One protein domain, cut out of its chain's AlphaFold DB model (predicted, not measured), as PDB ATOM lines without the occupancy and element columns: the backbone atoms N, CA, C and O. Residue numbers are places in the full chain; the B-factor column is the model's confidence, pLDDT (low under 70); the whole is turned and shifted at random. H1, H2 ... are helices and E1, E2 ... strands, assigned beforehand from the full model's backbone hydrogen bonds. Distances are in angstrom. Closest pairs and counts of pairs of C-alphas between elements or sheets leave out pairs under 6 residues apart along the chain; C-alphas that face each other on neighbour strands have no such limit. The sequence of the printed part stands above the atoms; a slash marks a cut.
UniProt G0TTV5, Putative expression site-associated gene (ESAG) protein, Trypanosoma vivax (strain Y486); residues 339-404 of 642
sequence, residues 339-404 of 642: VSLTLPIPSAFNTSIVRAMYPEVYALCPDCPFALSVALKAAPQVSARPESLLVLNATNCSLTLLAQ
ATOM      1  N   VAL A 339     150.024  34.454  39.231       62.94
ATOM      2  CA  VAL A 339     149.188  34.081  40.372       62.94
ATOM      3  C   VAL A 339     148.126  35.164  40.532       62.94
ATOM      4  O   VAL A 339     148.383  36.232  41.093       62.94
ATOM      5  N   SER A 340     146.939  34.892  39.993       70.56
ATOM      6  CA  SER A 340     145.748  35.718  40.166       70.56
ATOM      7  C   SER A 340     144.671  34.954  40.925       70.56
ATOM      8  O   SER A 340     144.316  33.839  40.542       70.56
ATOM      9  N   LEU A 341     144.122  35.570  41.966       69.06
ATOM     10  CA  LEU A 341     142.947  35.083  42.674       69.06
ATOM     11  C   LEU A 341     141.731  35.870  42.189       69.06
ATOM     12  O   LEU A 341     141.681  37.081  42.371       69.06
ATOM     13  N   THR A 342     140.756  35.195  41.586       65.81
ATOM     14  CA  THR A 342     139.492  35.825  41.188       65.81
ATOM     15  C   THR A 342     138.395  35.433  42.167       65.81
ATOM     16  O   THR A 342     138.055  34.258  42.282       65.81
ATOM     17  N   LEU A 343     137.847  36.422  42.865       65.69
ATOM     18  CA  LEU A 343     136.782  36.273  43.848       65.69
ATOM     19  C   LEU A 343     135.459  36.749  43.226       65.69
ATOM     20  O   LEU A 343     135.388  37.897  42.779       65.69
ATOM     21  N   PRO A 344     134.413  35.910  43.157       64.56
ATOM     22  CA  PRO A 344     133.104  36.359  42.696       64.56
ATOM     23  C   PRO A 344     132.513  37.357  43.702       64.56
ATOM     24  O   PRO A 344     132.542  37.114  44.907       64.56
ATOM     25  N   ILE A 345     131.975  38.477  43.215       70.50
ATOM     26  CA  ILE A 345     131.247  39.443  44.047       70.50
ATOM     27  C   ILE A 345     129.760  39.044  44.031       70.50
ATOM     28  O   ILE A 345     129.286  38.545  43.006       70.50
ATOM     29  N   PRO A 346     129.008  39.209  45.141       73.94
ATOM     30  CA  PRO A 346     127.583  38.890  45.173       73.94
ATOM     31  C   PRO A 346     126.833  39.498  43.986       73.94
ATOM     32  O   PRO A 346     127.030  40.667  43.667       73.94
ATOM     33  N   SER A 347     125.934  38.735  43.359       72.06
ATOM     34  CA  SER A 347     125.243  39.120  42.113       72.06
ATOM     35  C   SER A 347     124.381  40.382  42.220       72.06
ATOM     36  O   SER A 347     124.000  40.946  41.198       72.06
ATOM     37  N   ALA A 348     124.083  40.829  43.445       67.69
ATOM     38  CA  ALA A 348     123.476  42.131  43.710       67.69
ATOM     39  C   ALA A 348     124.372  43.292  43.237       67.69
ATOM     40  O   ALA A 348     123.857  44.331  42.844       67.69
ATOM     41  N   PHE A 349     125.694  43.095  43.219       71.75
ATOM     42  CA  PHE A 349     126.674  44.009  42.647       71.75
ATOM     43  C   PHE A 349     126.984  43.603  41.207       71.75
ATOM     44  O   PHE A 349     127.897  42.826  40.917       71.75
ATOM     45  N   ASN A 350     126.192  44.154  40.296       86.44
ATOM     46  CA  ASN A 350     126.357  43.996  38.862       86.44
ATOM     47  C   ASN A 350     126.555  45.364  38.194       86.44
ATOM     48  O   ASN A 350     126.488  46.417  38.840       86.44
ATOM     49  N   THR A 351     126.793  45.367  36.887       86.38
ATOM     50  CA  THR A 351     127.071  46.601  36.141       86.38
ATOM     51  C   THR A 351     125.967  47.661  36.242       86.38
ATOM     52  O   THR A 351     126.252  48.837  36.015       86.38
ATOM     53  N   SER A 352     124.726  47.312  36.618       85.88
ATOM     54  CA  SER A 352     123.626  48.281  36.759       85.88
ATOM     55  C   SER A 352     123.892  49.347  37.822       85.88
ATOM     56  O   SER A 352     123.497  50.499  37.636       85.88
ATOM     57  N   ILE A 353     124.637  49.002  38.879       81.06
ATOM     58  CA  ILE A 353     124.993  49.930  39.962       81.06
ATOM     59  C   ILE A 353     125.884  51.057  39.442       81.06
ATOM     60  O   ILE A 353     125.749  52.208  39.849       81.06
ATOM     61  N   VAL A 354     126.775  50.739  38.503       75.94
ATOM     62  CA  VAL A 354     127.713  51.712  37.942       75.94
ATOM     63  C   VAL A 354     127.200  52.362  36.663       75.94
ATOM     64  O   VAL A 354     127.906  53.181  36.088       75.94
ATOM     65  N   ARG A 355     125.970  52.069  36.219       89.31
ATOM     66  CA  ARG A 355     125.398  52.577  34.957       89.31
ATOM     67  C   ARG A 355     125.441  54.100  34.843       89.31
ATOM     68  O   ARG A 355     125.665  54.620  33.755       89.31
ATOM     69  N   ALA A 356     125.215  54.798  35.955       65.31
ATOM     70  CA  ALA A 356     125.236  56.257  35.993       65.31
ATOM     71  C   ALA A 356     126.659  56.836  35.906       65.31
ATOM     72  O   ALA A 356     126.829  57.934  35.387       65.31
ATOM     73  N   MET A 357     127.667  56.109  36.399       62.31
ATOM     74  CA  MET A 357     129.063  56.568  36.437       62.31
ATOM     75  C   MET A 357     129.867  56.107  35.217       62.31
ATOM     76  O   MET A 357     130.671  56.864  34.687       62.31
ATOM     77  N   TYR A 358     129.620  54.885  34.743       80.44
ATOM     78  CA  TYR A 358     130.335  54.236  33.649       80.44
ATOM     79  C   TYR A 358     129.333  53.609  32.667       80.44
ATOM     80  O   TYR A 358     129.206  52.381  32.588       80.44
ATOM     81  N   PRO A 359     128.592  54.440  31.907       79.00
ATOM     82  CA  PRO A 359     127.562  53.963  30.986       79.00
ATOM     83  C   PRO A 359     128.130  53.046  29.896       79.00
ATOM     84  O   PRO A 359     127.430  52.156  29.422       79.00
ATOM     85  N   GLU A 360     129.408  53.207  29.547       82.25
ATOM     86  CA  GLU A 360     130.104  52.374  28.562       82.25
ATOM     87  C   GLU A 360     130.323  50.936  29.061       82.25
ATOM     88  O   GLU A 360     130.090  49.982  28.322       82.25
ATOM     89  N   VAL A 361     130.675  50.756  30.340       76.50
ATOM     90  CA  VAL A 361     130.841  49.426  30.956       76.50
ATOM     91  C   VAL A 361     129.496  48.704  31.048       76.50
ATOM     92  O   VAL A 361     129.410  47.507  30.772       76.50
ATOM     93  N   TYR A 362     128.425  49.435  31.373       87.19
ATOM     94  CA  TYR A 362     127.073  48.880  31.356       87.19
ATOM     95  C   TYR A 362     126.619  48.511  29.939       87.19
ATOM     96  O   TYR A 362     126.017  47.459  29.748       87.19
ATOM     97  N   ALA A 363     126.914  49.349  28.942       86.38
ATOM     98  CA  ALA A 363     126.572  49.073  27.549       86.38
ATOM     99  C   ALA A 363     127.279  47.817  27.012       86.38
ATOM    100  O   ALA A 363     126.693  47.087  26.215       86.38
ATOM    101  N   LEU A 364     128.504  47.546  27.474       84.88
ATOM    102  CA  LEU A 364     129.260  46.344  27.114       84.88
ATOM    103  C   LEU A 364     128.700  45.068  27.755       84.88
ATOM    104  O   LEU A 364     128.761  44.009  27.137       84.88
ATOM    105  N   CYS A 365     128.178  45.147  28.983       87.25
ATOM    106  CA  CYS A 365     127.687  43.974  29.705       87.25
ATOM    107  C   CYS A 365     126.540  44.345  30.667       87.25
ATOM    108  O   CYS A 365     126.791  44.532  31.862       87.25
ATOM    109  N   PRO A 366     125.288  44.478  30.186       90.81
ATOM    110  CA  PRO A 366     124.152  44.852  31.027       90.81
ATOM    111  C   PRO A 366     123.880  43.801  32.106       90.81
ATOM    112  O   PRO A 366     123.756  42.615  31.812       90.81
ATOM    113  N   ASP A 367     123.795  44.251  33.356       89.69
ATOM    114  CA  ASP A 367     123.480  43.445  34.543       89.69
ATOM    115  C   ASP A 367     124.453  42.277  34.817       89.69
ATOM    116  O   ASP A 367     124.143  41.348  35.566       89.69
ATOM    117  N   CYS A 368     125.668  42.337  34.266       89.38
ATOM    118  CA  CYS A 368     126.691  41.317  34.474       89.38
ATOM    119  C   CYS A 368     127.282  41.378  35.891       89.38
ATOM    120  O   CYS A 368     127.607  42.475  36.360       89.38
ATOM    121  N   PRO A 369     127.460  40.232  36.575       84.62
ATOM    122  CA  PRO A 369     128.070  40.201  37.896       84.62
ATOM    123  C   PRO A 369     129.529  40.651  37.828       84.62
ATOM    124  O   PRO A 369     130.260  40.337  36.881       84.62
ATOM    125  N   PHE A 370     129.965  41.367  38.859       82.25
ATOM    126  CA  PHE A 370     131.376  41.679  39.020       82.25
ATOM    127  C   PHE A 370     132.135  40.517  39.673       82.25
ATOM    128  O   PHE A 370     131.612  39.764  40.494       82.25
ATOM    129  N   ALA A 371     133.410  40.396  39.332       79.12
ATOM    130  CA  ALA A 371     134.379  39.573  40.032       79.12
ATOM    131  C   ALA A 371     135.627  40.409  40.309       79.12
ATOM    132  O   ALA A 371     136.054  41.199  39.469       79.12
ATOM    133  N   LEU A 372     136.230  40.240  41.479       71.00
ATOM    134  CA  LEU A 372     137.470  40.912  41.837       71.00
ATOM    135  C   LEU A 372     138.645  39.988  41.530       71.00
ATOM    136  O   LEU A 372     138.790  38.949  42.165       71.00
ATOM    137  N   SER A 373     139.495  40.356  40.576       74.75
ATOM    138  CA  SER A 373     140.754  39.660  40.320       74.75
ATOM    139  C   SER A 373     141.904  40.380  41.012       74.75
ATOM    140  O   SER A 373     142.154  41.560  40.769       74.75
ATOM    141  N   VAL A 374     142.603  39.669  41.890       72.31
ATOM    142  CA  VAL A 374     143.802  40.137  42.583       72.31
ATOM    143  C   VAL A 374     144.995  39.431  41.965       72.31
ATOM    144  O   VAL A 374     145.161  38.228  42.153       72.31
ATOM    145  N   ALA A 375     145.832  40.161  41.232       74.50
ATOM    146  CA  ALA A 375     147.068  39.626  40.672       74.50
ATOM    147  C   ALA A 375     148.278  40.117  41.473       74.50
ATOM    148  O   ALA A 375     148.449  41.319  41.706       74.50
ATOM    149  N   LEU A 376     149.129  39.178  41.884       70.25
ATOM    150  CA  LEU A 376     150.385  39.477  42.564       70.25
ATOM    151  C   LEU A 376     151.426  39.896  41.519       70.25
ATOM    152  O   LEU A 376     151.834  39.075  40.699       70.25
ATOM    153  N   LYS A 377     151.873  41.159  41.534       71.25
ATOM    154  CA  LYS A 377     152.957  41.619  40.639       71.25
ATOM    155  C   LYS A 377     154.350  41.389  41.223       71.25
ATOM    156  O   LYS A 377     155.342  41.527  40.513       71.25
ATOM    157  N   ALA A 378     154.429  41.052  42.505       75.44
ATOM    158  CA  ALA A 378     155.658  40.693  43.190       75.44
ATOM    159  C   ALA A 378     155.426  39.482  44.097       75.44
ATOM    160  O   ALA A 378     154.308  39.214  44.539       75.44
ATOM    161  N   ALA A 379     156.500  38.741  44.360       71.50
ATOM    162  CA  ALA A 379     156.450  37.591  45.246       71.50
ATOM    163  C   ALA A 379     156.103  38.039  46.677       71.50
ATOM    164  O   ALA A 379     156.795  38.912  47.212       71.50
ATOM    165  N   PRO A 380     155.069  37.458  47.307       70.38
ATOM    166  CA  PRO A 380     154.734  37.780  48.684       70.38
ATOM    167  C   PRO A 380     155.869  37.327  49.606       70.38
ATOM    168  O   PRO A 380     156.465  36.267  49.404       70.38
ATOM    169  N   GLN A 381     156.174  38.140  50.613       73.38
ATOM    170  CA  GLN A 381     157.173  37.803  51.623       73.38
ATOM    171  C   GLN A 381     156.512  36.974  52.720       73.38
ATOM    172  O   GLN A 381     155.556  37.416  53.358       73.38
ATOM    173  N   VAL A 382     157.034  35.773  52.939       72.88
ATOM    174  CA  VAL A 382     156.682  34.913  54.061       72.88
ATOM    175  C   VAL A 382     157.440  35.395  55.290       72.88
ATOM    176  O   VAL A 382     158.673  35.385  55.317       72.88
ATOM    177  N   SER A 383     156.696  35.765  56.326       71.56
ATOM    178  CA  SER A 383     157.236  36.040  57.657       71.56
ATOM    179  C   SER A 383     156.501  35.212  58.701       71.56
ATOM    180  O   SER A 383     155.279  35.074  58.627       71.56
ATOM    181  N   ALA A 384     157.229  34.686  59.682       56.41
ATOM    182  CA  ALA A 384     156.608  34.160  60.888       56.41
ATOM    183  C   ALA A 384     156.385  35.287  61.885       56.41
ATOM    184  O   ALA A 384     157.279  36.096  62.146       56.41
ATOM    185  N   ARG A 385     155.188  35.310  62.463       61.50
ATOM    186  CA  ARG A 385     154.938  36.037  63.703       61.50
ATOM    187  C   ARG A 385     155.122  35.094  64.898       61.50
ATOM    188  O   ARG A 385     155.057  33.880  64.706       61.50
ATOM    189  N   PRO A 386     155.336  35.631  66.114       41.25
ATOM    190  CA  PRO A 386     155.567  34.838  67.329       41.25
ATOM    191  C   PRO A 386     154.477  33.799  67.657       41.25
ATOM    192  O   PRO A 386     154.702  32.927  68.483       41.25
ATOM    193  N   GLU A 387     153.319  33.861  66.995       41.38
ATOM    194  CA  GLU A 387     152.128  33.048  67.260       41.38
ATOM    195  C   GLU A 387     151.924  31.890  66.258       41.38
ATOM    196  O   GLU A 387     150.800  31.502  65.967       41.38
ATOM    197  N   SER A 388     152.996  31.321  65.692       42.06
ATOM    198  CA  SER A 388     152.930  30.141  64.794       42.06
ATOM    199  C   SER A 388     152.088  30.310  63.512       42.06
ATOM    200  O   SER A 388     151.780  29.330  62.835       42.06
ATOM    201  N   LEU A 389     151.749  31.547  63.135       43.72
ATOM    202  CA  LEU A 389     151.037  31.889  61.903       43.72
ATOM    203  C   LEU A 389     152.016  32.363  60.827       43.72
ATOM    204  O   LEU A 389     152.840  33.261  61.036       43.72
ATOM    205  N   LEU A 390     151.908  31.746  59.654       46.69
ATOM    206  CA  LEU A 390     152.718  32.052  58.484       46.69
ATOM    207  C   LEU A 390     152.024  33.185  57.712       46.69
ATOM    208  O   LEU A 390     151.001  32.973  57.067       46.69
ATOM    209  N   VAL A 391     152.546  34.407  57.826       61.03
ATOM    210  CA  VAL A 391     151.954  35.597  57.199       61.03
ATOM    211  C   VAL A 391     152.585  35.809  55.828       61.03
ATOM    212  O   VAL A 391     153.804  35.957  55.718       61.03
ATOM    213  N   LEU A 392     151.745  35.852  54.792       57.97
ATOM    214  CA  LEU A 392     152.121  36.209  53.426       57.97
ATOM    215  C   LEU A 392     151.868  37.701  53.211       57.97
ATOM    216  O   LEU A 392     150.739  38.120  52.970       57.97
ATOM    217  N   ASN A 393     152.917  38.515  53.299       66.06
ATOM    218  CA  ASN A 393     152.809  39.941  53.023       66.06
ATOM    219  C   ASN A 393     152.993  40.191  51.521       66.06
ATOM    220  O   ASN A 393     154.115  40.185  51.001       66.06
ATOM    221  N   ALA A 394     151.879  40.359  50.813       68.88
ATOM    222  CA  ALA A 394     151.875  40.715  49.406       68.88
ATOM    223  C   ALA A 394     151.979  42.238  49.259       68.88
ATOM    224  O   ALA A 394     151.028  42.972  49.518       68.88
ATOM    225  N   THR A 395     153.142  42.718  48.826       63.12
ATOM    226  CA  THR A 395     153.309  44.111  48.404       63.12
ATOM    227  C   THR A 395     153.148  44.181  46.889       63.12
ATOM    228  O   THR A 395     153.560  43.266  46.177       63.12
ATOM    229  N   ASN A 396     152.561  45.268  46.380       62.06
ATOM    230  CA  ASN A 396     152.417  45.505  44.939       62.06
ATOM    231  C   ASN A 396     151.413  44.556  44.232       62.06
ATOM    232  O   ASN A 396     151.728  43.894  43.242       62.06
ATOM    233  N   CYS A 397     150.177  44.492  44.733       61.78
ATOM    234  CA  CYS A 397     149.070  43.795  44.068       61.78
ATOM    235  C   CYS A 397     148.359  44.722  43.074       61.78
ATOM    236  O   CYS A 397     148.205  45.914  43.340       61.78
ATOM    237  N   SER A 398     147.866  44.185  41.957       68.25
ATOM    238  CA  SER A 398     146.827  44.861  41.172       68.25
ATOM    239  C   SER A 398     145.470  44.247  41.452       68.25
ATOM    240  O   SER A 398     145.301  43.035  41.321       68.25
ATOM    241  N   LEU A 399     144.521  45.109  41.799       63.94
ATOM    242  CA  LEU A 399     143.106  44.790  41.897       63.94
ATOM    243  C   LEU A 399     142.448  45.162  40.569       63.94
ATOM    244  O   LEU A 399     142.612  46.277  40.079       63.94
ATOM    245  N   THR A 400     141.729  44.226  39.968       76.31
ATOM    246  CA  THR A 400     140.987  44.449  38.729       76.31
ATOM    247  C   THR A 400     139.568  43.959  38.921       76.31
ATOM    248  O   THR A 400     139.341  42.780  39.190       76.31
ATOM    249  N   LEU A 401     138.607  44.868  38.787       67.25
ATOM    250  CA  LEU A 401     137.196  44.523  38.786       67.25
ATOM    251  C   LEU A 401     136.808  44.061  37.376       67.25
ATOM    252  O   LEU A 401     136.942  44.809  36.412       67.25
ATOM    253  N   LEU A 402     136.362  42.818  37.248       82.62
ATOM    254  CA  LEU A 402     135.973  42.195  35.989       82.62
ATOM    255  C   LEU A 402     134.450  42.083  35.945       82.62
ATOM    256  O   LEU A 402     133.867  41.392  36.775       82.62
ATOM    257  N   ALA A 403     133.801  42.720  34.973       82.44
ATOM    258  CA  ALA A 403     132.415  42.395  34.645       82.44
ATOM    259  C   ALA A 403     132.413  41.070  33.873       82.44
ATOM    260  O   ALA A 403     132.989  40.986  32.787       82.44
ATOM    261  N   GLN A 404     131.832  40.020  34.450       79.94
ATOM    262  CA  GLN A 404     131.815  38.703  33.824       79.94
ATOM    263  C   GLN A 404     130.514  38.522  33.041       79.94
ATOM    264  O   GLN A 404     129.456  38.399  33.664       79.94
TER     265      GLN A 404
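AT A GLANCE: This is residues 339 to 404 of the 642 residues of the protein "Putative expression site-associated gene (ESAG) protein" of Trypanosoma vivax (strain Y486) (UniProt G0TTV5). This is a thin rod with a three-stranded sheet, E1, E2 and E5, along part of its length; two short helices, H1 and H2, sit together beyond one end of the sheet, and the hairpin E3 and E4 reaches out beyond the other end as an arm. Neither helix covers the sheet. The printed part has 66 residues, with two named helices and five named strands in the order E1 H1 H2 E2 E3 E4 E5; the sheet runs E1 E2 E5, antiparallel, and the hairpin E3 and E4 is antiparallel too. The class is mixed, helices and strands. The whole is only just extended, close to loose, with a radius of gyration of the C-alphas of 16.4 A, and spans 50 by 22 by 18 A.

HOW THE PARTS SIT: E1, residues 340 to 344, is an edge strand, antiparallel to the inner strand E2, residues 370 to 376, at 161 degrees between directions. N 343 and O 372 are 2.8 A apart, within hydrogen-bond range. H1, residues 351 to 354, and H2, residues 359 to 364, touch; their closest C-alphas, those of Thr 351 and Tyr 362, are 5.3 A apart. Neither helix is on the sheet. In H2 every O i to N i+4 pair is within hydrogen-bond range; H1 is too short for such a pair, and its one O i to N i+3 pair is within range. E3, residues 381 to 384, and E4, residues 390 to 393, form a hairpin, antiparallel at 147 degrees, with N 383 and O 391 within hydrogen-bond range at 3.0 A. E2 and E3 are apart. E5, residues 397 to 403, is the other edge strand, antiparallel to E2 at 157 degrees, with N 373 and O 400 within hydrogen-bond range at 2.8 A. E5 and H2 are only just apart, their closest C-alphas 8.1 A from each other.

IN THESE COORDINATES: E1 begins at C-alpha 340, (145.748, 35.718, 40.166), and is 12.9 A long. H1 has four residues and H2 six. E2 is 19.5 A long from C-alpha 370 to C-alpha 376. E3 begins at C-alpha 381, (157.173, 37.803, 51.623), and is 10.0 A long; E4 is 9.6 A long. E5 is 19.2 A long and ends at C-alpha 403, (132.415, 42.395, 34.645).

THE WHOLE: The two C-alphas farthest apart, those of Ala 363 and Pro 386, are 51.2 A from each other. The printed part has no cut, and no link is long. The mean pLDDT of the printed part is 71.7; 25 residues are under 70, among them residues 384 to 399.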